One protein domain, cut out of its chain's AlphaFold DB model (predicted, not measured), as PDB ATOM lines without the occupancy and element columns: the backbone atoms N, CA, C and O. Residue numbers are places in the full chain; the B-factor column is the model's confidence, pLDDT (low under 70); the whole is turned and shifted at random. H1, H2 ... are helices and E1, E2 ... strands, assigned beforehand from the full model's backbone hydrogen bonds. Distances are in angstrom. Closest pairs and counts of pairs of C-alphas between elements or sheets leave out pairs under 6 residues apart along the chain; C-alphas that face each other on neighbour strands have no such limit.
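What this domain is: This is residues 79 to 92, 107 to 151, 158 to 203 and 225 to 288 of the 639 residues of an uncharacterized protein of Trypanosoma equiperdum (UniProt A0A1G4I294). A strongly twisted sheet of six strands lies between a sheet of four strands, partly face to face with it as a sandwich, and the helix H1, which crosses its other face. The short pair E2 and E3 packs beside H1 and E13, while the small pair E6 and E7 lies away from this body. The printed part has 169 residues with one named helix and 15 named strands, E1 to E8, H1, then E9 to E15, mostly strand. The large sheet, E4 E5 E8 E9 E14 E13, is mixed; E10 E11 E12 E15 is antiparallel. The whole is compact, with a radius of gyration of the C-alphas of 16.2 A and spans of 47 by 45 by 36 A.

How they stand to each other: Start at E1, residues 79 to 84, which pairs with no named strand and runs on into E2, residues 87 to 90. Antiparallel to E2 is E3, residues 109 to 112, with N 89 and O 110 2.8 A apart. E4, residues 115 to 121, forms a hairpin with E5, residues 132 to 137; look at N 133 and O 120, 2.7 A. E6, residues 147 to 149, and E7, residues 162 to 164, are antiparallel, with N 149 and O 162 at 2.8 A, and apart from the other named elements. E8, residues 180 to 185, is antiparallel to E5, with N 134 and O 183 at 2.8 A. In H1, residues 187 to 203, every O i to N i+4 pair is within hydrogen-bond range. E9, residues 226 to 235, bends by 83 degrees at residue 229 and is antiparallel to E8, with N 182 and O 233 at 2.8 A. H1 is on this sheet, two layers with the helix on one face, at a height over the sheet of 9.6 A; the closest C-alphas of H1 and E9 are His 189 and Leu 230, 6.4 A. E10, residues 241 to 244, E11, residues 251 to 256, and E12, residues 261 to 266, form a meander, each the antiparallel neighbour of the one before; N 254 and O 263 are 2.8 A apart. The closest C-alphas of E4 and E10 are Glu 118 and Arg 241, 7.1 A. E13, residues 273 to 277, and E14, residues 280 to 284, form a hairpin, and E14 is parallel to E9, with N 228 and O 281 at 2.8 A. E15, residues 286 to 288, is antiparallel to E12, with N 266 and O 286 at 2.8 A.

Where its parts are: Find C-alpha 79 at (279.937, 169.653, 154.235), where E1 begins. H1 runs 24.6 A from C-alpha 187 at (294.187, 168.205, 150.803), and E9 spans 23.5 A. E15 ends at C-alpha 288, (310.772, 153.947, 139.140).

The domain as a whole: The C-alphas farthest apart, Leu 79 and Ser 159, are 50.3 A apart. Cuts leave gaps between C-alphas 92 and 107 of 9.0 A, 151 and 158 of 11.4 A, and 203 and 225 of 16.1 A. Of the links printed whole, E7 to E8 is long. Confidence is under 70 in 25 residues, among them 158 to 162 and 167 to 177.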
ATOM      1  N   LEU A  79     279.217 169.464 155.495       88.56
ATOM      2  CA  LEU A  79     279.937 169.653 154.235       88.56
ATOM      3  C   LEU A  79     280.828 170.900 154.337       88.56
ATOM      4  O   LEU A  79     280.301 172.006 154.347       88.56
ATOM      5  N   THR A  80     282.145 170.723 154.433       78.81
ATOM      6  CA  THR A  80     283.165 171.790 154.487       78.81
ATOM      7  C   THR A  80     284.567 171.179 154.363       78.81
ATOM      8  O   THR A  80     284.799 170.182 155.057       78.81
ATOM      9  N   PRO A  81     285.552 171.802 153.683       75.44
ATOM     10  CA  PRO A  81     285.462 172.829 152.633       75.44
ATOM     11  C   PRO A  81     285.006 172.270 151.270       75.44
ATOM     12  O   PRO A  81     284.950 171.056 151.064       75.44
ATOM     13  N   LEU A  82     284.657 173.179 150.355       86.75
ATOM     14  CA  LEU A  82     284.289 172.917 148.963       86.75
ATOM     15  C   LEU A  82     285.053 173.917 148.085       86.75
ATOM     16  O   LEU A  82     284.872 175.120 148.254       86.75
ATOM     17  N   PHE A  83     285.869 173.441 147.146       91.94
ATOM     18  CA  PHE A  83     286.541 174.314 146.180       91.94
ATOM     19  C   PHE A  83     286.664 173.659 144.803       91.94
ATOM     20  O   PHE A  83     286.771 172.434 144.680       91.94
ATOM     21  N   ALA A  84     286.622 174.494 143.764       92.50
ATOM     22  CA  ALA A  84     286.921 174.098 142.397       92.50
ATOM     23  C   ALA A  84     288.437 174.072 142.216       92.50
ATOM     24  O   ALA A  84     289.099 175.075 142.484       92.50
ATOM     25  N   VAL A  85     288.966 172.938 141.759       92.75
ATOM     26  CA  VAL A  85     290.374 172.802 141.395       92.75
ATOM     27  C   VAL A  85     290.601 173.500 140.057       92.75
ATOM     28  O   VAL A  85     290.037 173.107 139.029       92.75
ATOM     29  N   SER A  86     291.452 174.516 140.100       92.12
ATOM     30  CA  SER A  86     292.027 175.236 138.974       92.12
ATOM     31  C   SER A  86     293.488 174.839 138.819       92.12
ATOM     32  O   SER A  86     294.200 174.631 139.804       92.12
ATOM     33  N   TRP A  87     293.945 174.742 137.575       92.38
ATOM     34  CA  TRP A  87     295.311 174.345 137.270       92.38
ATOM     35  C   TRP A  87     295.869 175.131 136.090       92.38
ATOM     36  O   TRP A  87     295.130 175.499 135.172       92.38
ATOM     37  N   CYS A  88     297.177 175.374 136.120       89.94
ATOM     38  CA  CYS A  88     297.890 175.996 135.017       89.94
ATOM     39  C   CYS A  88     298.439 174.924 134.074       89.94
ATOM     40  O   CYS A  88     299.047 173.943 134.502       89.94
ATOM     41  N   TRP A  89     298.285 175.150 132.775       88.25
ATOM     42  CA  TRP A  89     298.865 174.322 131.729       88.25
ATOM     43  C   TRP A  89     299.873 175.159 130.926       88.25
ATOM     44  O   TRP A  89     299.628 176.340 130.669       88.25
ATOM     45  N   PRO A  90     301.026 174.591 130.538       82.56
ATOM     46  CA  PRO A  90     302.038 175.334 129.782       82.56
ATOM     47  C   PRO A  90     301.498 175.685 128.387       82.56
ATOM     48  O   PRO A  90     300.828 174.863 127.787       82.56
ATOM     49  N   LYS A  91     301.760 176.832 127.769       76.50
ATOM     50  CA  LYS A  91     301.322 177.051 126.377       76.50
ATOM     51  C   LYS A  91     302.092 176.141 125.432       76.50
ATOM     52  O   LYS A  91     303.308 176.010 125.542       76.50
ATOM     53  N   VAL A  92     301.387 175.496 124.501       64.94
ATOM     54  CA  VAL A  92     302.055 174.983 123.299       64.94
ATOM     55  C   VAL A  92     302.244 176.197 122.402       64.94
ATOM     56  O   VAL A  92     301.269 176.707 121.862       64.94
ATOM     57  N   CYS A 107     308.389 179.592 129.907       63.34
ATOM     58  CA  CYS A 107     307.188 178.843 129.568       63.34
ATOM     59  C   CYS A 107     305.981 179.691 129.998       63.34
ATOM     60  O   CYS A 107     305.797 179.955 131.187       63.34
ATOM     61  N   GLN A 108     305.201 180.190 129.039       73.75
ATOM     62  CA  GLN A 108     303.975 180.923 129.342       73.75
ATOM     63  C   GLN A 108     302.947 179.923 129.878       73.75
ATOM     64  O   GLN A 108     302.739 178.879 129.271       73.75
ATOM     65  N   TRP A 109     302.323 180.219 131.014       81.00
ATOM     66  CA  TRP A 109     301.324 179.355 131.644       81.00
ATOM     67  C   TRP A 109     299.959 180.014 131.563       81.00
ATOM     68  O   TRP A 109     299.840 181.182 131.928       81.00
ATOM     69  N   ASP A 110     298.946 179.249 131.167       82.12
ATOM     70  CA  ASP A 110     297.553 179.689 131.200       82.12
ATOM     71  C   ASP A 110     296.731 178.778 132.100       82.12
ATOM     72  O   ASP A 110     296.965 177.569 132.191       82.12
ATOM     73  N   ILE A 111     295.735 179.364 132.754       84.94
ATOM     74  CA  ILE A 111     294.743 178.593 133.494       84.94
ATOM     75  C   ILE A 111     293.776 178.017 132.477       84.94
ATOM     76  O   ILE A 111     293.039 178.745 131.817       84.94
ATOM     77  N   GLY A 112     293.814 176.698 132.345       82.12
ATOM     78  CA  GLY A 112     292.939 175.974 131.437       82.12
ATOM     79  C   GLY A 112     291.861 175.199 132.187       82.12
ATOM     80  O   GLY A 112     291.926 175.021 133.412       82.12
ATOM     81  N   PRO A 113     290.866 174.685 131.451       85.75
ATOM     82  CA  PRO A 113     289.846 173.828 132.029       85.75
ATOM     83  C   PRO A 113     290.519 172.640 132.711       85.75
ATOM     84  O   PRO A 113     291.413 172.003 132.161       85.75
ATOM     85  N   THR A 114     290.098 172.349 133.936       90.75
ATOM     86  CA  THR A 114     290.670 171.274 134.745       90.75
ATOM     87  C   THR A 114     289.582 170.257 135.042       90.75
ATOM     88  O   THR A 114     288.436 170.619 135.285       90.75
ATOM     89  N   THR A 115     289.894 168.967 134.972       91.12
ATOM     90  CA  THR A 115     288.971 167.890 135.349       91.12
ATOM     91  C   THR A 115     289.701 166.825 136.155       91.12
ATOM     92  O   THR A 115     290.775 166.370 135.764       91.12
ATOM     93  N   ILE A 116     289.101 166.418 137.273       92.94
ATOM     94  CA  ILE A 116     289.569 165.348 138.153       92.94
ATOM     95  C   ILE A 116     288.983 164.029 137.651       92.94
ATOM     96  O   ILE A 116     287.775 163.788 137.735       92.94
ATOM     97  N   THR A 117     289.851 163.170 137.133       89.81
ATOM     98  CA  THR A 117     289.469 161.861 136.583       89.81
ATOM     99  C   THR A 117     289.534 160.749 137.623       89.81
ATOM    100  O   THR A 117     288.751 159.806 137.545       89.81
ATOM    101  N   GLU A 118     290.387 160.894 138.637       90.94
ATOM    102  CA  GLU A 118     290.475 159.954 139.750       90.94
ATOM    103  C   GLU A 118     290.982 160.622 141.034       90.94
ATOM    104  O   GLU A 118     291.813 161.533 140.996       90.94
ATOM    105  N   LEU A 119     290.485 160.126 142.171       92.75
ATOM    106  CA  LEU A 119     290.936 160.461 143.521       92.75
ATOM    107  C   LEU A 119     291.137 159.169 144.328       92.75
ATOM    108  O   LEU A 119     290.203 158.376 144.478       92.75
ATOM    109  N   ARG A 120     292.333 158.992 144.901       90.12
ATOM    110  CA  ARG A 120     292.684 157.880 145.804       90.12
ATOM    111  C   ARG A 120     293.493 158.380 146.991       90.12
ATOM    112  O   ARG A 120     294.436 159.134 146.802       90.12
ATOM    113  N   GLY A 121     293.205 157.917 148.201       88.12
ATOM    114  CA  GLY A 121     294.081 158.176 149.349       88.12
ATOM    115  C   GLY A 121     295.099 157.074 149.578       88.12
ATOM    116  O   GLY A 121     294.796 155.899 149.363       88.12
ATOM    117  N   ASP A 122     296.254 157.440 150.123       86.31
ATOM    118  CA  ASP A 122     297.299 156.503 150.548       86.31
ATOM    119  C   ASP A 122     296.730 155.485 151.554       86.31
ATOM    120  O   ASP A 122     296.260 155.901 152.608       86.31
ATOM    121  N   PRO A 123     296.703 154.170 151.274       77.88
ATOM    122  CA  PRO A 123     296.122 153.153 152.152       77.88
ATOM    123  C   PRO A 123     296.674 153.179 153.583       77.88
ATOM    124  O   PRO A 123     296.014 152.676 154.489       77.88
ATOM    125  N   ARG A 124     297.842 153.788 153.802       73.94
ATOM    126  CA  ARG A 124     298.492 153.914 155.103       73.94
ATOM    127  C   ARG A 124     298.029 155.187 155.800       73.94
ATOM    128  O   ARG A 124     298.628 156.253 155.678       73.94
ATOM    129  N   LEU A 125     296.944 155.076 156.556       64.94
ATOM    130  CA  LEU A 125     296.497 156.172 157.407       64.94
ATOM    131  C   LEU A 125     297.442 156.286 158.618       64.94
ATOM    132  O   LEU A 125     297.424 155.424 159.490       64.94
ATOM    133  N   ARG A 126     298.272 157.330 158.662       57.06
ATOM    134  CA  ARG A 126     299.008 157.756 159.868       57.06
ATOM    135  C   ARG A 126     298.231 158.897 160.526       57.06
ATOM    136  O   ARG A 126     297.552 159.627 159.807       57.06
ATOM    137  N   ARG A 127     298.337 159.087 161.847       54.22
ATOM    138  CA  ARG A 127     297.875 160.308 162.535       54.22
ATOM    139  C   ARG A 127     298.121 161.571 161.695       54.22
ATOM    140  O   ARG A 127     299.241 161.810 161.246       54.22
ATOM    141  N   GLY A 128     297.084 162.393 161.538       62.31
ATOM    142  CA  GLY A 128     297.109 163.607 160.719       62.31
ATOM    143  C   GLY A 128     296.462 163.433 159.340       62.31
ATOM    144  O   GLY A 128     295.725 162.483 159.090       62.31
ATOM    145  N   ASN A 129     296.699 164.394 158.446       74.06
ATOM    146  CA  ASN A 129     296.062 164.429 157.128       74.06
ATOM    147  C   ASN A 129     296.624 163.335 156.210       74.06
ATOM    148  O   ASN A 129     297.819 163.322 155.907       74.06
ATOM    149  N   ARG A 130     295.751 162.458 155.707       85.94
ATOM    150  CA  ARG A 130     296.104 161.440 154.710       85.94
ATOM    151  C   ARG A 130     296.586 162.092 153.409       85.94
ATOM    152  O   ARG A 130     295.995 163.066 152.936       85.94
ATOM    153  N   LEU A 131     297.618 161.507 152.800       89.88
ATOM    154  CA  LEU A 131     298.017 161.854 151.438       89.88
ATOM    155  C   LEU A 131     296.954 161.387 150.440       89.88
ATOM    156  O   LEU A 131     296.413 160.283 150.543       89.88
ATOM    157  N   ILE A 132     296.679 162.230 149.451       92.69
ATOM    158  CA  ILE A 132     295.796 161.948 148.327       92.69
ATOM    159  C   ILE A 132     296.594 161.971 147.026       92.69
ATOM    160  O   ILE A 132     297.529 162.750 146.875       92.69
ATOM    161  N   ALA A 133     296.206 161.106 146.099       94.12
ATOM    162  CA  ALA A 133     296.611 161.096 144.706       94.12
ATOM    163  C   ALA A 133     295.419 161.554 143.861       94.12
ATOM    164  O   ALA A 133     294.345 160.942 143.902       94.12
ATOM    165  N   LEU A 134     295.624 162.631 143.112       95.50
ATOM    166  CA  LEU A 134     294.666 163.223 142.186       95.50
ATOM    167  C   LEU A 134     295.200 163.086 140.764       95.50
ATOM    168  O   LEU A 134     296.334 163.478 140.494       95.50
ATOM    169  N   ILE A 135     294.379 162.575 139.849       95.12
ATOM    170  CA  ILE A 135     294.668 162.643 138.413       95.12
ATOM    171  C   ILE A 135     293.852 163.786 137.827       95.12
ATOM    172  O   ILE A 135     292.623 163.699 137.718       95.12
ATOM    173  N   ILE A 136     294.546 164.852 137.441       94.38
ATOM    174  CA  ILE A 136     293.957 166.023 136.795       94.38
ATOM    175  C   ILE A 136     294.292 166.045 135.307       94.38
ATOM    176  O   ILE A 136     295.328 165.548 134.870       94.38
ATOM    177  N   THR A 137     293.386 166.619 134.528       91.88
ATOM    178  CA  THR A 137     293.436 166.663 133.064       91.88
ATOM    179  C   THR A 137     292.992 168.029 132.560       91.88
ATOM    180  O   THR A 137     292.187 168.691 133.222       91.88
ATOM    181  N   GLU A 138     293.480 168.429 131.387       88.69
ATOM    182  CA  GLU A 138     293.090 169.669 130.700       88.69
ATOM    183  C   GLU A 138     291.685 169.522 130.079       88.69
ATOM    184  O   GLU A 138     291.521 169.347 128.875       88.69
ATOM    185  N   GLY A 139     290.652 169.454 130.924       81.75
ATOM    186  CA  GLY A 139     289.238 169.404 130.531       81.75
ATOM    187  C   GLY A 139     288.747 168.090 129.908       81.75
ATOM    188  O   GLY A 139     287.551 167.957 129.655       81.75
ATOM    189  N   ARG A 140     289.630 167.109 129.677       79.88
ATOM    190  CA  ARG A 140     289.301 165.831 129.021       79.88
ATOM    191  C   ARG A 140     289.112 164.695 130.018       79.88
ATOM    192  O   ARG A 140     289.921 164.490 130.910       79.88
ATOM    193  N   ARG A 141     288.081 163.877 129.823       78.12
ATOM    194  CA  ARG A 141     287.834 162.678 130.643       78.12
ATOM    195  C   ARG A 141     288.262 161.422 129.911       78.12
ATOM    196  O   ARG A 141     288.127 161.352 128.698       78.12
ATOM    197  N   PHE A 142     288.699 160.407 130.654       81.81
ATOM    198  CA  PHE A 142     288.882 159.076 130.090       81.81
ATOM    199  C   PHE A 142     287.517 158.441 129.781       81.81
ATOM    200  O   PHE A 142     286.682 158.287 130.673       81.81
ATOM    201  N   LEU A 143     287.292 158.074 128.519       79.69
ATOM    202  CA  LEU A 143     286.048 157.488 128.024       79.69
ATOM    203  C   LEU A 143     286.339 156.210 127.234       79.69
ATOM    204  O   LEU A 143     287.320 156.121 126.499       79.69
ATOM    205  N   LEU A 144     285.448 155.231 127.376       78.38
ATOM    206  CA  LEU A 144     285.454 153.982 126.620       78.38
ATOM    207  C   LEU A 144     284.231 153.929 125.678       78.38
ATOM    208  O   LEU A 144     283.168 154.450 126.042       78.38
ATOM    209  N   PRO A 145     284.323 153.263 124.509       76.75
ATOM    210  CA  PRO A 145     285.488 152.537 123.991       76.75
ATOM    211  C   PRO A 145     286.595 153.471 123.473       76.75
ATOM    212  O   PRO A 145     286.314 154.588 123.050       76.75
ATOM    213  N   LEU A 146     287.847 153.001 123.487       79.81
ATOM    214  CA  LEU A 146     288.963 153.712 122.855       79.81
ATOM    215  C   LEU A 146     288.887 153.617 121.328       79.81
ATOM    216  O   LEU A 146     288.404 152.621 120.784       79.81
ATOM    217  N   ILE A 147     289.408 154.634 120.646       79.25
ATOM    218  CA  ILE A 147     289.468 154.703 119.185       79.25
ATOM    219  C   ILE A 147     290.922 154.484 118.751       79.25
ATOM    220  O   ILE A 147     291.805 155.125 119.315       79.25
ATOM    221  N   PRO A 148     291.206 153.612 117.769       71.50
ATOM    222  CA  PRO A 148     292.537 153.527 117.178       71.50
ATOM    223  C   PRO A 148     292.915 154.863 116.519       71.50
ATOM    224  O   PRO A 148     292.217 155.335 115.620       71.50
ATOM    225  N   GLU A 149     294.011 155.465 116.957       69.00
ATOM    226  CA  GLU A 149     294.609 156.656 116.363       69.00
ATOM    227  C   GLU A 149     295.327 156.248 115.069       69.00
ATOM    228  O   GLU A 149     296.159 155.338 115.047       69.00
ATOM    229  N   ARG A 150     294.977 156.906 113.960       58.75
ATOM    230  CA  ARG A 150     295.675 156.747 112.681       58.75
ATOM    231  C   ARG A 150     296.807 157.765 112.647       58.75
ATOM    232  O   ARG A 150     296.522 158.957 112.600       58.75
ATOM    233  N   ARG A 151     298.064 157.320 112.667       55.53
ATOM    234  CA  ARG A 151     299.208 158.198 112.379       55.53
ATOM    235  C   ARG A 151     299.518 158.160 110.887       55.53
ATOM    236  O   ARG A 151     299.468 157.091 110.286       55.53
ATOM    237  N   GLU A 158     308.653 151.978 115.613       46.97
ATOM    238  CA  GLU A 158     307.704 151.901 116.728       46.97
ATOM    239  C   GLU A 158     306.249 151.846 116.218       46.97
ATOM    240  O   GLU A 158     305.408 152.675 116.542       46.97
ATOM    241  N   SER A 159     305.941 150.837 115.401       46.06
ATOM    242  CA  SER A 159     304.614 150.581 114.808       46.06
ATOM    243  C   SER A 159     303.575 150.120 115.862       46.06
ATOM    244  O   SER A 159     303.100 148.990 115.863       46.06
ATOM    245  N   GLY A 160     303.245 150.946 116.851       52.69
ATOM    246  CA  GLY A 160     302.134 150.687 117.777       52.69
ATOM    247  C   GLY A 160     300.786 151.109 117.183       52.69
ATOM    248  O   GLY A 160     300.720 152.093 116.452       52.69
ATOM    249  N   VAL A 161     299.694 150.408 117.519       59.44
ATOM    250  CA  VAL A 161     298.361 151.024 117.416       59.44
ATOM    251  C   VAL A 161     298.230 151.953 118.608       59.44
ATOM    252  O   VAL A 161     298.140 151.499 119.745       59.44
ATOM    253  N   TYR A 162     298.270 153.250 118.344       60.47
ATOM    254  CA  TYR A 162     297.999 154.256 119.356       60.47
ATOM    255  C   TYR A 162     296.493 154.312 119.587       60.47
ATOM    256  O   TYR A 162     295.706 154.120 118.659       60.47
ATOM    257  N   TRP A 163     296.082 154.521 120.831       76.44
ATOM    258  CA  TRP A 163     294.669 154.640 121.162       76.44
ATOM    259  C   TRP A 163     294.380 156.051 121.626       76.44
ATOM    260  O   TRP A 163     295.074 156.586 122.485       76.44
ATOM    261  N   GLN A 164     293.299 156.620 121.122       77.75
ATOM    262  CA  GLN A 164     292.800 157.908 121.548       77.75
ATOM    263  C   GLN A 164     291.504 157.731 122.331       77.75
ATOM    264  O   GLN A 164     290.651 156.889 122.024       77.75
ATOM    265  N   VAL A 165     291.351 158.557 123.358       78.50
ATOM    266  CA  VAL A 165     290.076 158.708 124.049       78.50
ATOM    267  C   VAL A 165     289.123 159.506 123.150       78.50
ATOM    268  O   VAL A 165     289.528 160.564 122.663       78.50
ATOM    269  N   PRO A 166     287.874 159.052 122.928       72.06
ATOM    270  CA  PRO A 166     286.894 159.828 122.179       72.06
ATOM    271  C   PRO A 166     286.752 161.242 122.752       72.06
ATOM    272  O   PRO A 166     286.443 161.403 123.933       72.06
ATOM    273  N   THR A 167     286.944 162.263 121.919       68.06
ATOM    274  CA  THR A 167     286.645 163.653 122.277       68.06
ATOM    275  C   THR A 167     285.169 163.930 122.040       68.06
ATOM    276  O   THR A 167     284.592 163.535 121.021       68.06
ATOM    277  N   ARG A 168     284.513 164.600 122.991       66.62
ATOM    278  CA  ARG A 168     283.126 165.022 122.781       66.62
ATOM    279  C   ARG A 168     283.064 166.246 121.864       66.62
ATOM    280  O   ARG A 168     284.006 167.033 121.849       66.62
ATOM    281  N   PRO A 169     281.946 166.474 121.150       51.41
ATOM    282  CA  PRO A 169     281.825 167.586 120.200       51.41
ATOM    283  C   PRO A 169     282.054 168.973 120.820       51.41
ATOM    284  O   PRO A 169     282.526 169.879 120.147       51.41
ATOM    285  N   TYR A 170     281.747 169.138 122.109       54.84
ATOM    286  CA  TYR A 170     281.958 170.387 122.845       54.84
ATOM    287  C   TYR A 170     283.357 170.496 123.488       54.84
ATOM    288  O   TYR A 170     283.698 171.534 124.038       54.84
ATOM    289  N   GLU A 171     284.179 169.444 123.419       56.62
ATOM    290  CA  GLU A 171     285.577 169.409 123.892       56.62
ATOM    291  C   GLU A 171     286.579 169.641 122.740       56.62
ATOM    292  O   GLU A 171     287.792 169.574 122.936       56.62
ATOM    293  N   VAL A 172     286.079 169.922 121.530       52.94
ATOM    294  CA  VAL A 172     286.868 170.117 120.297       52.94
ATOM    295  C   VAL A 172     287.760 171.366 120.362       52.94
ATOM    296  O   VAL A 172     288.754 171.435 119.649       52.94
ATOM    297  N   GLN A 173     287.461 172.320 121.250       52.28
ATOM    298  CA  GLN A 173     288.279 173.523 121.472       52.28
ATOM    299  C   GLN A 173     289.534 173.276 122.337       52.28
ATOM    300  O   GLN A 173     290.318 174.195 122.545       52.28
ATOM    301  N   LEU A 174     289.735 172.060 122.861       57.88
ATOM    302  CA  LEU A 174     290.890 171.719 123.701       57.88
ATOM    303  C   LEU A 174     292.100 171.299 122.855       57.88
ATOM    304  O   LEU A 174     291.932 170.685 121.800       57.88
ATOM    305  N   SER A 175     293.306 171.570 123.372       58.59
ATOM    306  CA  SER A 175     294.611 171.217 122.786       58.59
ATOM    307  C   SER A 175     294.611 169.833 122.112       58.59
ATOM    308  O   SER A 175     294.052 168.871 122.640       58.59
ATOM    309  N   GLN A 176     295.219 169.693 120.926       58.78
ATOM    310  CA  GLN A 176     295.170 168.430 120.163       58.78
ATOM    311  C   GLN A 176     295.673 167.232 120.999       58.78
ATOM    312  O   GLN A 176     295.020 166.183 121.030       58.78
ATOM    313  N   SER A 177     296.722 167.439 121.801       62.59
ATOM    314  CA  SER A 177     297.279 166.438 122.720       62.59
ATOM    315  C   SER A 177     296.778 166.644 124.156       62.59
ATOM    316  O   SER A 177     297.116 167.659 124.766       62.59
ATOM    317  N   PRO A 178     296.011 165.695 124.732       70.25
ATOM    318  CA  PRO A 178     295.476 165.839 126.079       70.25
ATOM    319  C   PRO A 178     296.604 165.886 127.107       70.25
ATOM    320  O   PRO A 178     297.441 164.985 127.155       70.25
ATOM    321  N   ARG A 179     296.587 166.887 127.982       85.50
ATOM    322  CA  ARG A 179     297.514 166.946 129.113       85.50
ATOM    323  C   ARG A 179     296.900 166.353 130.358       85.50
ATOM    324  O   ARG A 179     295.724 166.572 130.655       85.50
ATOM    325  N   ALA A 180     297.728 165.629 131.097       91.75
ATOM    326  CA  ALA A 180     297.360 165.060 132.374       91.75
ATOM    327  C   ALA A 180     298.526 165.127 133.359       91.75
ATOM    328  O   ALA A 180     299.697 165.052 132.975       91.75
ATOM    329  N   GLN A 181     298.195 165.248 134.639       94.06
ATOM    330  CA  GLN A 181     299.168 165.297 135.719       94.06
ATOM    331  C   GLN A 181     298.649 164.511 136.924       94.06
ATOM    332  O   GLN A 181     297.482 164.614 137.300       94.06
ATOM    333  N   LEU A 182     299.527 163.713 137.523       96.19
ATOM    334  CA  LEU A 182     299.332 163.155 138.855       96.19
ATOM    335  C   LEU A 182     299.799 164.198 139.865       96.19
ATOM    336  O   LEU A 182     300.914 164.703 139.746       96.19
ATOM    337  N   VAL A 183     298.963 164.489 140.854       95.75
ATOM    338  CA  VAL A 183     299.257 165.394 141.967       95.75
ATOM    339  C   VAL A 183     299.123 164.614 143.269       95.75
ATOM    340  O   VAL A 183     298.089 163.995 143.520       95.75
ATOM    341  N   ILE A 184     300.172 164.627 144.089       95.12
ATOM    342  CA  ILE A 184     300.230 163.942 145.381       95.12
ATOM    343  C   ILE A 184     300.513 164.948 146.491       95.12
ATOM    344  O   ILE A 184     301.466 165.722 146.415       95.12
ATOM    345  N   GLY A 185     299.713 164.910 147.553       92.88
ATOM    346  CA  GLY A 185     299.897 165.758 148.726       92.88
ATOM    347  C   GLY A 185     298.767 165.608 149.733       92.88
ATOM    348  O   GLY A 185     297.919 164.734 149.593       92.88
ATOM    349  N   THR A 186     298.742 166.456 150.759       92.62
ATOM    350  CA  THR A 186     297.563 166.579 151.628       92.62
ATOM    351  C   THR A 186     296.504 167.428 150.922       92.62
ATOM    352  O   THR A 186     296.832 168.207 150.026       92.62
ATOM    353  N   LEU A 187     295.235 167.328 151.338       92.19
ATOM    354  CA  LEU A 187     294.187 168.205 150.803       92.19
ATOM    355  C   LEU A 187     294.530 169.690 150.997       92.19
ATOM    356  O   LEU A 187     294.335 170.483 150.084       92.19
ATOM    357  N   GLN A 188     295.096 170.038 152.153       91.88
ATOM    358  CA  GLN A 188     295.517 171.401 152.456       91.88
ATOM    359  C   GLN A 188     296.543 171.917 151.438       91.88
ATOM    360  O   GLN A 188     296.389 173.016 150.920       91.88
ATOM    361  N   HIS A 189     297.551 171.112 151.084       92.69
ATOM    362  CA  HIS A 189     298.544 171.515 150.083       92.69
ATOM    363  C   HIS A 189     297.917 171.736 148.695       92.69
ATOM    364  O   HIS A 189     298.366 172.598 147.941       92.69
ATOM    365  N   VAL A 190     296.889 170.957 148.339       93.88
ATOM    366  CA  VAL A 190     296.157 171.120 147.070       93.88
ATOM    367  C   VAL A 190     295.339 172.412 147.079       93.88
ATOM    368  O   VAL A 190     295.349 173.135 146.087       93.88
ATOM    369  N   GLU A 191     294.664 172.717 148.187       93.75
ATOM    370  CA  GLU A 191     293.901 173.958 148.377       93.75
ATOM    371  C   GLU A 191     294.815 175.194 148.324       93.75
ATOM    372  O   GLU A 191     294.539 176.132 147.581       93.75
ATOM    373  N   GLU A 192     295.965 175.155 149.002       92.25
ATOM    374  CA  GLU A 192     296.965 176.231 148.976       92.25
ATOM    375  C   GLU A 192     297.471 176.514 147.553       92.25
ATOM    376  O   GLU A 192     297.552 177.670 147.132       92.25
ATOM    377  N   VAL A 193     297.792 175.469 146.781       92.38
ATOM    378  CA  VAL A 193     298.227 175.628 145.384       92.38
ATOM    379  C   VAL A 193     297.100 176.130 144.492       92.38
ATOM    380  O   VAL A 193     297.340 176.994 143.651       92.38
ATOM    381  N   ASN A 194     295.879 175.646 144.697       92.81
ATOM    382  CA  ASN A 194     294.708 176.133 143.982       92.81
ATOM    383  C   ASN A 194     294.487 177.638 144.198       92.81
ATOM    384  O   ASN A 194     294.277 178.378 143.238       92.81
ATOM    385  N   ASP A 195     294.588 178.108 145.440       91.56
ATOM    386  CA  ASP A 195     294.451 179.525 145.772       91.56
ATOM    387  C   ASP A 195     295.550 180.372 145.126       91.56
ATOM    388  O   ASP A 195     295.274 181.460 144.615       91.56
ATOM    389  N   MET A 196     296.791 179.875 145.092       90.69
ATOM    390  CA  MET A 196     297.891 180.547 144.391       90.69
ATOM    391  C   MET A 196     297.627 180.653 142.885       90.69
ATOM    392  O   MET A 196     297.790 181.729 142.308       90.69
ATOM    393  N   VAL A 197     297.168 179.567 142.256       89.44
ATOM    394  CA  VAL A 197     296.790 179.549 140.834       89.44
ATOM    395  C   VAL A 197     295.663 180.546 140.556       89.44
ATOM    396  O   VAL A 197     295.737 181.312 139.600       89.44
ATOM    397  N   ARG A 198     294.635 180.605 141.406       88.88
ATOM    398  CA  ARG A 198     293.519 181.548 141.235       88.88
ATOM    399  C   ARG A 198     293.942 183.010 141.365       88.88
ATOM    400  O   ARG A 198     293.560 183.820 140.528       88.88
ATOM    401  N   ARG A 199     294.777 183.346 142.352       87.19
ATOM    402  CA  ARG A 199     295.319 184.712 142.509       87.19
ATOM    403  C   ARG A 199     296.155 185.139 141.302       87.19
ATOM    404  O   ARG A 199     296.132 186.308 140.913       87.19
ATOM    405  N   PHE A 200     296.869 184.199 140.682       81.50
ATOM    406  CA  PHE A 200     297.560 184.459 139.420       81.50
ATOM    407  C   PHE A 200     296.573 184.826 138.294       81.50
ATOM    408  O   PHE A 200     296.798 185.808 137.592       81.50
ATOM    409  N   ALA A 201     295.446 184.113 138.174       79.12
ATOM    410  CA  ALA A 201     294.377 184.447 137.222       79.12
ATOM    411  C   ALA A 201     293.885 185.892 137.380       79.12
ATOM    412  O   ALA A 201     293.756 186.640 136.413       79.12
ATOM    413  N   GLU A 202     293.605 186.271 138.626       80.88
ATOM    414  CA  GLU A 202     292.994 187.553 138.965       80.88
ATOM    415  C   GLU A 202     293.970 188.715 138.719       80.88
ATOM    416  O   GLU A 202     293.579 189.745 138.171       80.88
ATOM    417  N   SER A 203     295.256 188.527 139.032       71.06
ATOM    418  CA  SER A 203     296.302 189.536 138.802       71.06
ATOM    419  C   SER A 203     296.669 189.728 137.325       71.06
ATOM    420  O   SER A 203     296.954 190.854 136.920       71.06
ATOM    421  N   THR A 225     309.836 182.887 144.447       76.00
ATOM    422  CA  THR A 225     309.250 181.607 144.052       76.00
ATOM    423  C   THR A 225     308.835 180.793 145.284       76.00
ATOM    424  O   THR A 225     309.644 180.551 146.180       76.00
ATOM    425  N   LEU A 226     307.575 180.364 145.326       82.44
ATOM    426  CA  LEU A 226     306.997 179.585 146.415       82.44
ATOM    427  C   LEU A 226     307.187 178.092 146.148       82.44
ATOM    428  O   LEU A 226     306.780 177.567 145.109       82.44
ATOM    429  N   HIS A 227     307.798 177.399 147.106       85.06
ATOM    430  CA  HIS A 227     307.967 175.951 147.068       85.06
ATOM    431  C   HIS A 227     306.771 175.269 147.731       85.06
ATOM    432  O   HIS A 227     306.563 175.395 148.937       85.06
ATOM    433  N   SER A 228     305.998 174.536 146.936       86.00
ATOM    434  CA  SER A 228     304.897 173.707 147.404       86.00
ATOM    435  C   SER A 228     305.391 172.304 147.778       86.00
ATOM    436  O   SER A 228     306.174 171.708 147.035       86.00
ATOM    437  N   PRO A 229     304.896 171.721 148.883       87.50
ATOM    438  CA  PRO A 229     305.166 170.331 149.248       87.50
ATOM    439  C   PRO A 229     304.445 169.304 148.354       87.50
ATOM    440  O   PRO A 229     304.587 168.103 148.588       87.50
ATOM    441  N   LEU A 230     303.660 169.734 147.356       92.56
ATOM    442  CA  LEU A 230     303.040 168.826 146.391       92.56
ATOM    443  C   LEU A 230     304.094 168.092 145.558       92.56
ATOM    444  O   LEU A 230     305.074 168.677 145.104       92.56
ATOM    445  N   GLY A 231     303.855 166.807 145.320       94.38
ATOM    446  CA  GLY A 231     304.545 166.020 144.310       94.38
ATOM    447  C   GLY A 231     303.732 165.987 143.024       94.38
ATOM    448  O   GLY A 231     302.519 165.783 143.075       94.38
ATOM    449  N   THR A 232     304.372 166.157 141.869       94.88
ATOM    450  CA  THR A 232     303.692 166.047 140.580       94.88
ATOM    451  C   THR A 232     304.427 165.196 139.548       94.88
ATOM    452  O   THR A 232     305.655 165.122 139.541       94.88
ATOM    453  N   PHE A 233     303.662 164.561 138.659       94.75
ATOM    454  CA  PHE A 233     304.170 163.804 137.512       94.75
ATOM    455  C   PHE A 233     303.312 164.089 136.277       94.75
ATOM    456  O   PHE A 233     302.096 163.910 136.328       94.75
ATOM    457  N   SER A 234     303.916 164.536 135.176       93.00
ATOM    458  CA  SER A 234     303.201 164.834 133.925       93.00
ATOM    459  C   SER A 234     303.137 163.608 133.014       93.00
ATOM    460  O   SER A 234     304.135 162.907 132.857       93.00
ATOM    461  N   PHE A 235     301.995 163.388 132.366       91.50
ATOM    462  CA  PHE A 235     301.805 162.308 131.395       91.50
ATOM    463  C   PHE A 235     301.619 162.847 129.975       91.50
ATOM    464  O   PHE A 235     301.094 163.943 129.775       91.50
ATOM    465  N   SER A 236     302.017 162.039 128.993       84.50
ATOM    466  CA  SER A 236     301.788 162.276 127.561       84.50
ATOM    467  C   SER A 236     300.394 161.867 127.082       84.50
ATOM    468  O   SER A 236     299.966 162.297 126.013       84.50
ATOM    469  N   SER A 237     299.685 161.044 127.851       86.50
ATOM    470  CA  SER A 237     298.325 160.590 127.563       86.50
ATOM    471  C   SER A 237     297.463 160.605 128.822       86.50
ATOM    472  O   SER A 237     297.969 160.793 129.928       86.50
ATOM    473  N   ILE A 238     296.148 160.421 128.658       88.50
ATOM    474  CA  ILE A 238     295.191 160.435 129.769       88.50
ATOM    475  C   ILE A 238     295.332 159.137 130.582       88.50
ATOM    476  O   ILE A 238     295.026 158.059 130.059       88.50
ATOM    477  N   PRO A 239     295.725 159.211 131.867       91.69
ATOM    478  CA  PRO A 239     295.712 158.057 132.746       91.69
ATOM    479  C   PRO A 239     294.287 157.600 133.043       91.69
ATOM    480  O   PRO A 239     293.370 158.413 133.140       91.69
ATOM    481  N   CYS A 240     294.108 156.293 133.222       88.56
ATOM    482  CA  CYS A 240     292.792 155.723 133.523       88.56
ATOM    483  C   CYS A 240     292.622 155.327 134.989       88.56
ATOM    484  O   CYS A 240     291.549 155.540 135.551       88.56
ATOM    485  N   ARG A 241     293.645 154.705 135.586       90.38
ATOM    486  CA  ARG A 241     293.614 154.189 136.956       90.38
ATOM    487  C   ARG A 241     294.922 154.434 137.689       90.38
ATOM    488  O   ARG A 241     295.989 154.236 137.109       90.38
ATOM    489  N   CYS A 242     294.833 154.784 138.966       92.31
ATOM    490  CA  CYS A 242     295.932 154.824 139.914       92.31
ATOM    491  C   CYS A 242     295.664 153.930 141.129       92.31
ATOM    492  O   CYS A 242     294.539 153.793 141.621       92.31
ATOM    493  N   LEU A 243     296.736 153.327 141.629       91.88
ATOM    494  CA  LEU A 243     296.717 152.474 142.805       91.88
ATOM    495  C   LEU A 243     297.983 152.705 143.624       91.88
ATOM    496  O   LEU A 243     299.095 152.601 143.115       91.88
ATOM    497  N   TRP A 244     297.801 152.966 144.912       90.69
ATOM    498  CA  TRP A 244     298.880 152.923 145.888       90.69
ATOM    499  C   TRP A 244     299.258 151.472 146.177       90.69
ATOM    500  O   TRP A 244     298.390 150.675 146.534       90.69
ATOM    501  N   LEU A 245     300.539 151.136 146.046       89.06
ATOM    502  CA  LEU A 245     301.030 149.806 146.383       89.06
ATOM    503  C   LEU A 245     301.205 149.699 147.897       89.06
ATOM    504  O   LEU A 245     301.898 150.495 148.528       89.06
ATOM    505  N   TYR A 246     300.570 148.700 148.496       84.88
ATOM    506  CA  TYR A 246     300.690 148.445 149.919       84.88
ATOM    507  C   TYR A 246     302.038 147.812 150.253       84.88
ATOM    508  O   TYR A 246     302.666 148.219 151.230       84.88
ATOM    509  N   ARG A 247     302.517 146.850 149.449       84.25
ATOM    510  CA  ARG A 247     303.804 146.178 149.693       84.25
ATOM    511  C   ARG A 247     304.989 147.122 149.507       84.25
ATOM    512  O   ARG A 247     305.958 147.033 150.256       84.25
ATOM    513  N   ILE A 248     304.903 148.016 148.525       87.69
ATOM    514  CA  ILE A 248     305.997 148.911 148.148       87.69
ATOM    515  C   ILE A 248     305.684 150.313 148.682       87.69
ATOM    516  O   ILE A 248     304.870 151.019 148.086       87.69
ATOM    517  N   PRO A 249     306.284 150.719 149.818       84.44
ATOM    518  CA  PRO A 249     306.037 152.027 150.414       84.44
ATOM    519  C   PRO A 249     306.299 153.155 149.421       84.44
ATOM    520  O   PRO A 249     307.265 153.099 148.666       84.44
ATOM    521  N   ASN A 250     305.489 154.213 149.493       88.81
ATOM    522  CA  ASN A 250     305.656 155.413 148.672       88.81
ATOM    523  C   ASN A 250     305.675 155.117 147.163       88.81
ATOM    524  O   ASN A 250     306.404 155.762 146.416       88.81
ATOM    525  N   CYS A 251     304.921 154.120 146.700       92.25
ATOM    526  CA  CYS A 251     304.837 153.796 145.283       92.25
ATOM    527  C   CYS A 251     303.384 153.792 144.812       92.25
ATOM    528  O   CYS A 251     302.509 153.179 145.428       92.25
ATOM    529  N   VAL A 252     303.138 154.475 143.697       94.38
ATOM    530  CA  VAL A 252     301.856 154.482 142.992       94.38
ATOM    531  C   VAL A 252     302.066 153.889 141.609       94.38
ATOM    532  O   VAL A 252     302.964 154.303 140.881       94.38
ATOM    533  N   VAL A 253     301.215 152.941 141.230       95.38
ATOM    534  CA  VAL A 253     301.131 152.443 139.858       95.38
ATOM    535  C   VAL A 253     299.994 153.146 139.128       95.38
ATOM    536  O   VAL A 253     298.902 153.320 139.673       95.38
ATOM    537  N   VAL A 254     300.256 153.558 137.890       95.88
ATOM    538  CA  VAL A 254     299.309 154.257 137.024       95.88
ATOM    539  C   VAL A 254     299.178 153.511 135.702       95.88
ATOM    540  O   VAL A 254     300.180 153.190 135.064       95.88
ATOM    541  N   SER A 255     297.946 153.234 135.275       95.56
ATOM    542  CA  SER A 255     297.668 152.648 133.962       95.56
ATOM    543  C   SER A 255     297.520 153.735 132.898       95.56
ATOM    544  O   SER A 255     296.694 154.641 133.064       95.56
ATOM    545  N   LEU A 256     298.240 153.590 131.784       94.00
ATOM    546  CA  LEU A 256     298.156 154.449 130.602       94.00
ATOM    547  C   LEU A 256     297.624 153.626 129.415       94.00
ATOM    548  O   LEU A 256     298.404 152.979 128.713       94.00
ATOM    549  N   PRO A 257     296.299 153.619 129.183       91.69
ATOM    550  CA  PRO A 257     295.677 152.776 128.161       91.69
ATOM    551  C   PRO A 257     296.109 153.157 126.741       91.69
ATOM    552  O   PRO A 257     296.362 152.285 125.918       91.69
ATOM    553  N   CYS A 258     296.233 154.463 126.481       87.50
ATOM    554  CA  CYS A 258     296.622 155.041 125.192       87.50
ATOM    555  C   CYS A 258     298.055 154.710 124.768       87.50
ATOM    556  O   CYS A 258     298.373 154.715 123.583       87.50
ATOM    557  N   GLU A 259     298.904 154.413 125.749       88.88
ATOM    558  CA  GLU A 259     300.313 154.082 125.561       88.88
ATOM    559  C   GLU A 259     300.607 152.598 125.835       88.88
ATOM    560  O   GLU A 259     301.777 152.214 125.883       88.88
ATOM    561  N   GLU A 260     299.561 151.789 126.061       92.12
ATOM    562  CA  GLU A 260     299.643 150.353 126.355       92.12
ATOM    563  C   GLU A 260     300.687 150.037 127.441       92.12
ATOM    564  O   GLU A 260     301.509 149.134 127.292       92.12
ATOM    565  N   ARG A 261     300.698 150.803 128.543       93.31
ATOM    566  CA  ARG A 261     301.739 150.679 129.581       93.31
ATOM    567  C   ARG A 261     301.257 150.919 131.007       93.31
ATOM    568  O   ARG A 261     300.225 151.549 131.243       93.31
ATOM    569  N   LEU A 262     302.053 150.445 131.962       96.12
ATOM    570  CA  LEU A 262     302.004 150.860 133.365       96.12
ATOM    571  C   LEU A 262     303.212 151.725 133.699       96.12
ATOM    572  O   LEU A 262     304.324 151.436 133.259       96.12
ATOM    573  N   VAL A 263     303.004 152.730 134.542       96.12
ATOM    574  CA  VAL A 263     304.077 153.561 135.093       96.12
ATOM    575  C   VAL A 263     304.057 153.441 136.611       96.12
ATOM    576  O   VAL A 263     303.017 153.632 137.238       96.12
ATOM    577  N   PHE A 264     305.204 153.110 137.192       96.12
ATOM    578  CA  PHE A 264     305.424 153.017 138.631       96.12
ATOM    579  C   PHE A 264     306.153 154.275 139.084       96.12
ATOM    580  O   PHE A 264     307.255 154.569 138.622       96.12
ATOM    581  N   ILE A 265     305.525 155.029 139.977       95.88
ATOM    582  CA  ILE A 265     305.960 156.358 140.393       95.88
ATOM    583  C   ILE A 265     306.307 156.307 141.876       95.88
ATOM    584  O   ILE A 265     305.510 155.841 142.692       95.88
ATOM    585  N   ASN A 266     307.496 156.788 142.225       94.00
ATOM    586  CA  ASN A 266     307.908 156.982 143.604       94.00
ATOM    587  C   ASN A 266     307.339 158.307 144.112       94.00
ATOM    588  O   ASN A 266     307.547 159.362 143.512       94.00
ATOM    589  N   THR A 267     306.630 158.239 145.229       91.31
ATOM    590  CA  THR A 267     305.994 159.364 145.911       91.31
ATOM    591  C   THR A 267     306.852 159.919 147.045       91.31
ATOM    592  O   THR A 267     306.410 160.809 147.768       91.31
ATOM    593  N   GLY A 268     308.052 159.366 147.247       84.75
ATOM    594  CA  GLY A 268     309.048 159.902 148.164       84.75
ATOM    595  C   GLY A 268     309.499 161.311 147.760       84.75
ATOM    596  O   GLY A 268     309.281 161.732 146.622       84.75
ATOM    597  N   PRO A 269     310.125 162.059 148.685       74.19
ATOM    598  CA  PRO A 269     310.564 163.422 148.416       74.19
ATOM    599  C   PRO A 269     311.576 163.438 147.264       74.19
ATOM    600  O   PRO A 269     312.659 162.860 147.364       74.19
ATOM    601  N   GLY A 270     311.196 164.085 146.162       72.44
ATOM    602  CA  GLY A 270     312.090 164.361 145.044       72.44
ATOM    603  C   GLY A 270     313.095 165.456 145.402       72.44
ATOM    604  O   GLY A 270     312.813 166.325 146.224       72.44
ATOM    605  N   VAL A 271     314.275 165.414 144.781       78.81
ATOM    606  CA  VAL A 271     315.279 166.494 144.882       78.81
ATOM    607  C   VAL A 271     314.985 167.602 143.864       78.81
ATOM    608  O   VAL A 271     315.344 168.758 144.066       78.81
ATOM    609  N   GLU A 272     314.310 167.245 142.772       88.44
ATOM    610  CA  GLU A 272     313.980 168.144 141.674       88.44
ATOM    611  C   GLU A 272     312.629 168.821 141.902       88.44
ATOM    612  O   GLU A 272     311.664 168.206 142.360       88.44
ATOM    613  N   CYS A 273     312.555 170.098 141.543       88.06
ATOM    614  CA  CYS A 273     311.333 170.888 141.551       88.06
ATOM    615  C   CYS A 273     311.045 171.386 140.136       88.06
ATOM    616  O   CYS A 273     311.964 171.754 139.407       88.06
ATOM    617  N   LYS A 274     309.768 171.451 139.763       88.44
ATOM    618  CA  LYS A 274     309.316 172.008 138.485       88.44
ATOM    619  C   LYS A 274     308.230 173.045 138.723       88.44
ATOM    620  O   LYS A 274     307.422 172.902 139.642       88.44
ATOM    621  N   SER A 275     308.206 174.082 137.888       86.81
ATOM    622  CA  SER A 275     307.101 175.038 137.879       86.81
ATOM    623  C   SER A 275     305.819 174.332 137.443       86.81
ATOM    624  O   SER A 275     305.795 173.642 136.425       86.81
ATOM    625  N   ILE A 276     304.779 174.463 138.263       87.06
ATOM    626  CA  ILE A 276     303.419 173.983 137.968       87.06
ATOM    627  C   ILE A 276     302.446 175.141 137.753       87.06
ATOM    628  O   ILE A 276     301.377 174.961 137.184       87.06
ATOM    629  N   ALA A 277     302.833 176.327 138.209       85.19
ATOM    630  CA  ALA A 277     302.201 177.598 137.922       85.19
ATOM    631  C   ALA A 277     303.268 178.699 138.025       85.19
ATOM    632  O   ALA A 277     304.342 178.469 138.604       85.19
ATOM    633  N   PRO A 278     302.999 179.906 137.507       80.56
ATOM    634  CA  PRO A 278     303.893 181.044 137.676       80.56
ATOM    635  C   PRO A 278     304.217 181.257 139.153       80.56
ATOM    636  O   PRO A 278     303.320 181.344 139.986       80.56
ATOM    637  N   ARG A 279     305.514 181.301 139.475       83.19
ATOM    638  CA  ARG A 279     306.043 181.434 140.846       83.19
ATOM    639  C   ARG A 279     305.708 180.284 141.807       83.19
ATOM    640  O   ARG A 279     306.052 180.395 142.978       83.19
ATOM    641  N   VAL A 280     305.117 179.176 141.350       87.50
ATOM    642  CA  VAL A 280     304.844 177.989 142.179       87.50
ATOM    643  C   VAL A 280     305.652 176.802 141.671       87.50
ATOM    644  O   VAL A 280     305.448 176.317 140.552       87.50
ATOM    645  N   LEU A 281     306.557 176.315 142.514       90.69
ATOM    646  CA  LEU A 281     307.326 175.097 142.288       90.69
ATOM    647  C   LEU A 281     306.706 173.939 143.064       90.69
ATOM    648  O   LEU A 281     306.315 174.106 144.215       90.69
ATOM    649  N   ALA A 282     306.667 172.760 142.458       91.25
ATOM    650  CA  ALA A 282     306.299 171.516 143.123       91.25
ATOM    651  C   ALA A 282     307.390 170.465 142.914       91.25
ATOM    652  O   ALA A 282     308.127 170.513 141.925       91.25
ATOM    653  N   ASN A 283     307.476 169.503 143.829       93.12
ATOM    654  CA  ASN A 283     308.421 168.399 143.730       93.12
ATOM    655  C   ASN A 283     308.087 167.537 142.509       93.12
ATOM    656  O   ASN A 283     306.927 167.192 142.272       93.12
ATOM    657  N   VAL A 284     309.100 167.157 141.740       93.38
ATOM    658  CA  VAL A 284     308.941 166.216 140.631       93.38
ATOM    659  C   VAL A 284     309.006 164.803 141.194       93.38
ATOM    660  O   VAL A 284     309.984 164.416 141.835       93.38
ATOM    661  N   LEU A 285     307.947 164.029 140.971       94.25
ATOM    662  CA  LEU A 285     307.931 162.612 141.320       94.25
ATOM    663  C   LEU A 285     308.794 161.830 140.327       94.25
ATOM    664  O   LEU A 285     308.796 162.124 139.131       94.25
ATOM    665  N   SER A 286     309.494 160.804 140.803       93.00
ATOM    666  CA  SER A 286     310.368 160.000 139.947       93.00
ATOM    667  C   SER A 286     309.662 158.750 139.424       93.00
ATOM    668  O   SER A 286     308.966 158.043 140.154       93.00
ATOM    669  N   CYS A 287     309.850 158.458 138.136       93.25
ATOM    670  CA  CYS A 287     309.436 157.187 137.549       93.25
ATOM    671  C   CYS A 287     310.441 156.102 137.955       93.25
ATOM    672  O   CYS A 287     311.601 156.147 137.555       93.25
ATOM    673  N   VAL A 288     309.984 155.118 138.725       92.69
ATOM    674  CA  VAL A 288     310.772 153.947 139.140       92.69
ATOM    675  C   VAL A 288     310.916 152.964 137.988       92.69
ATOM    676  O   VAL A 288     311.996 152.450 137.715       92.69
TER     677      VAL A 288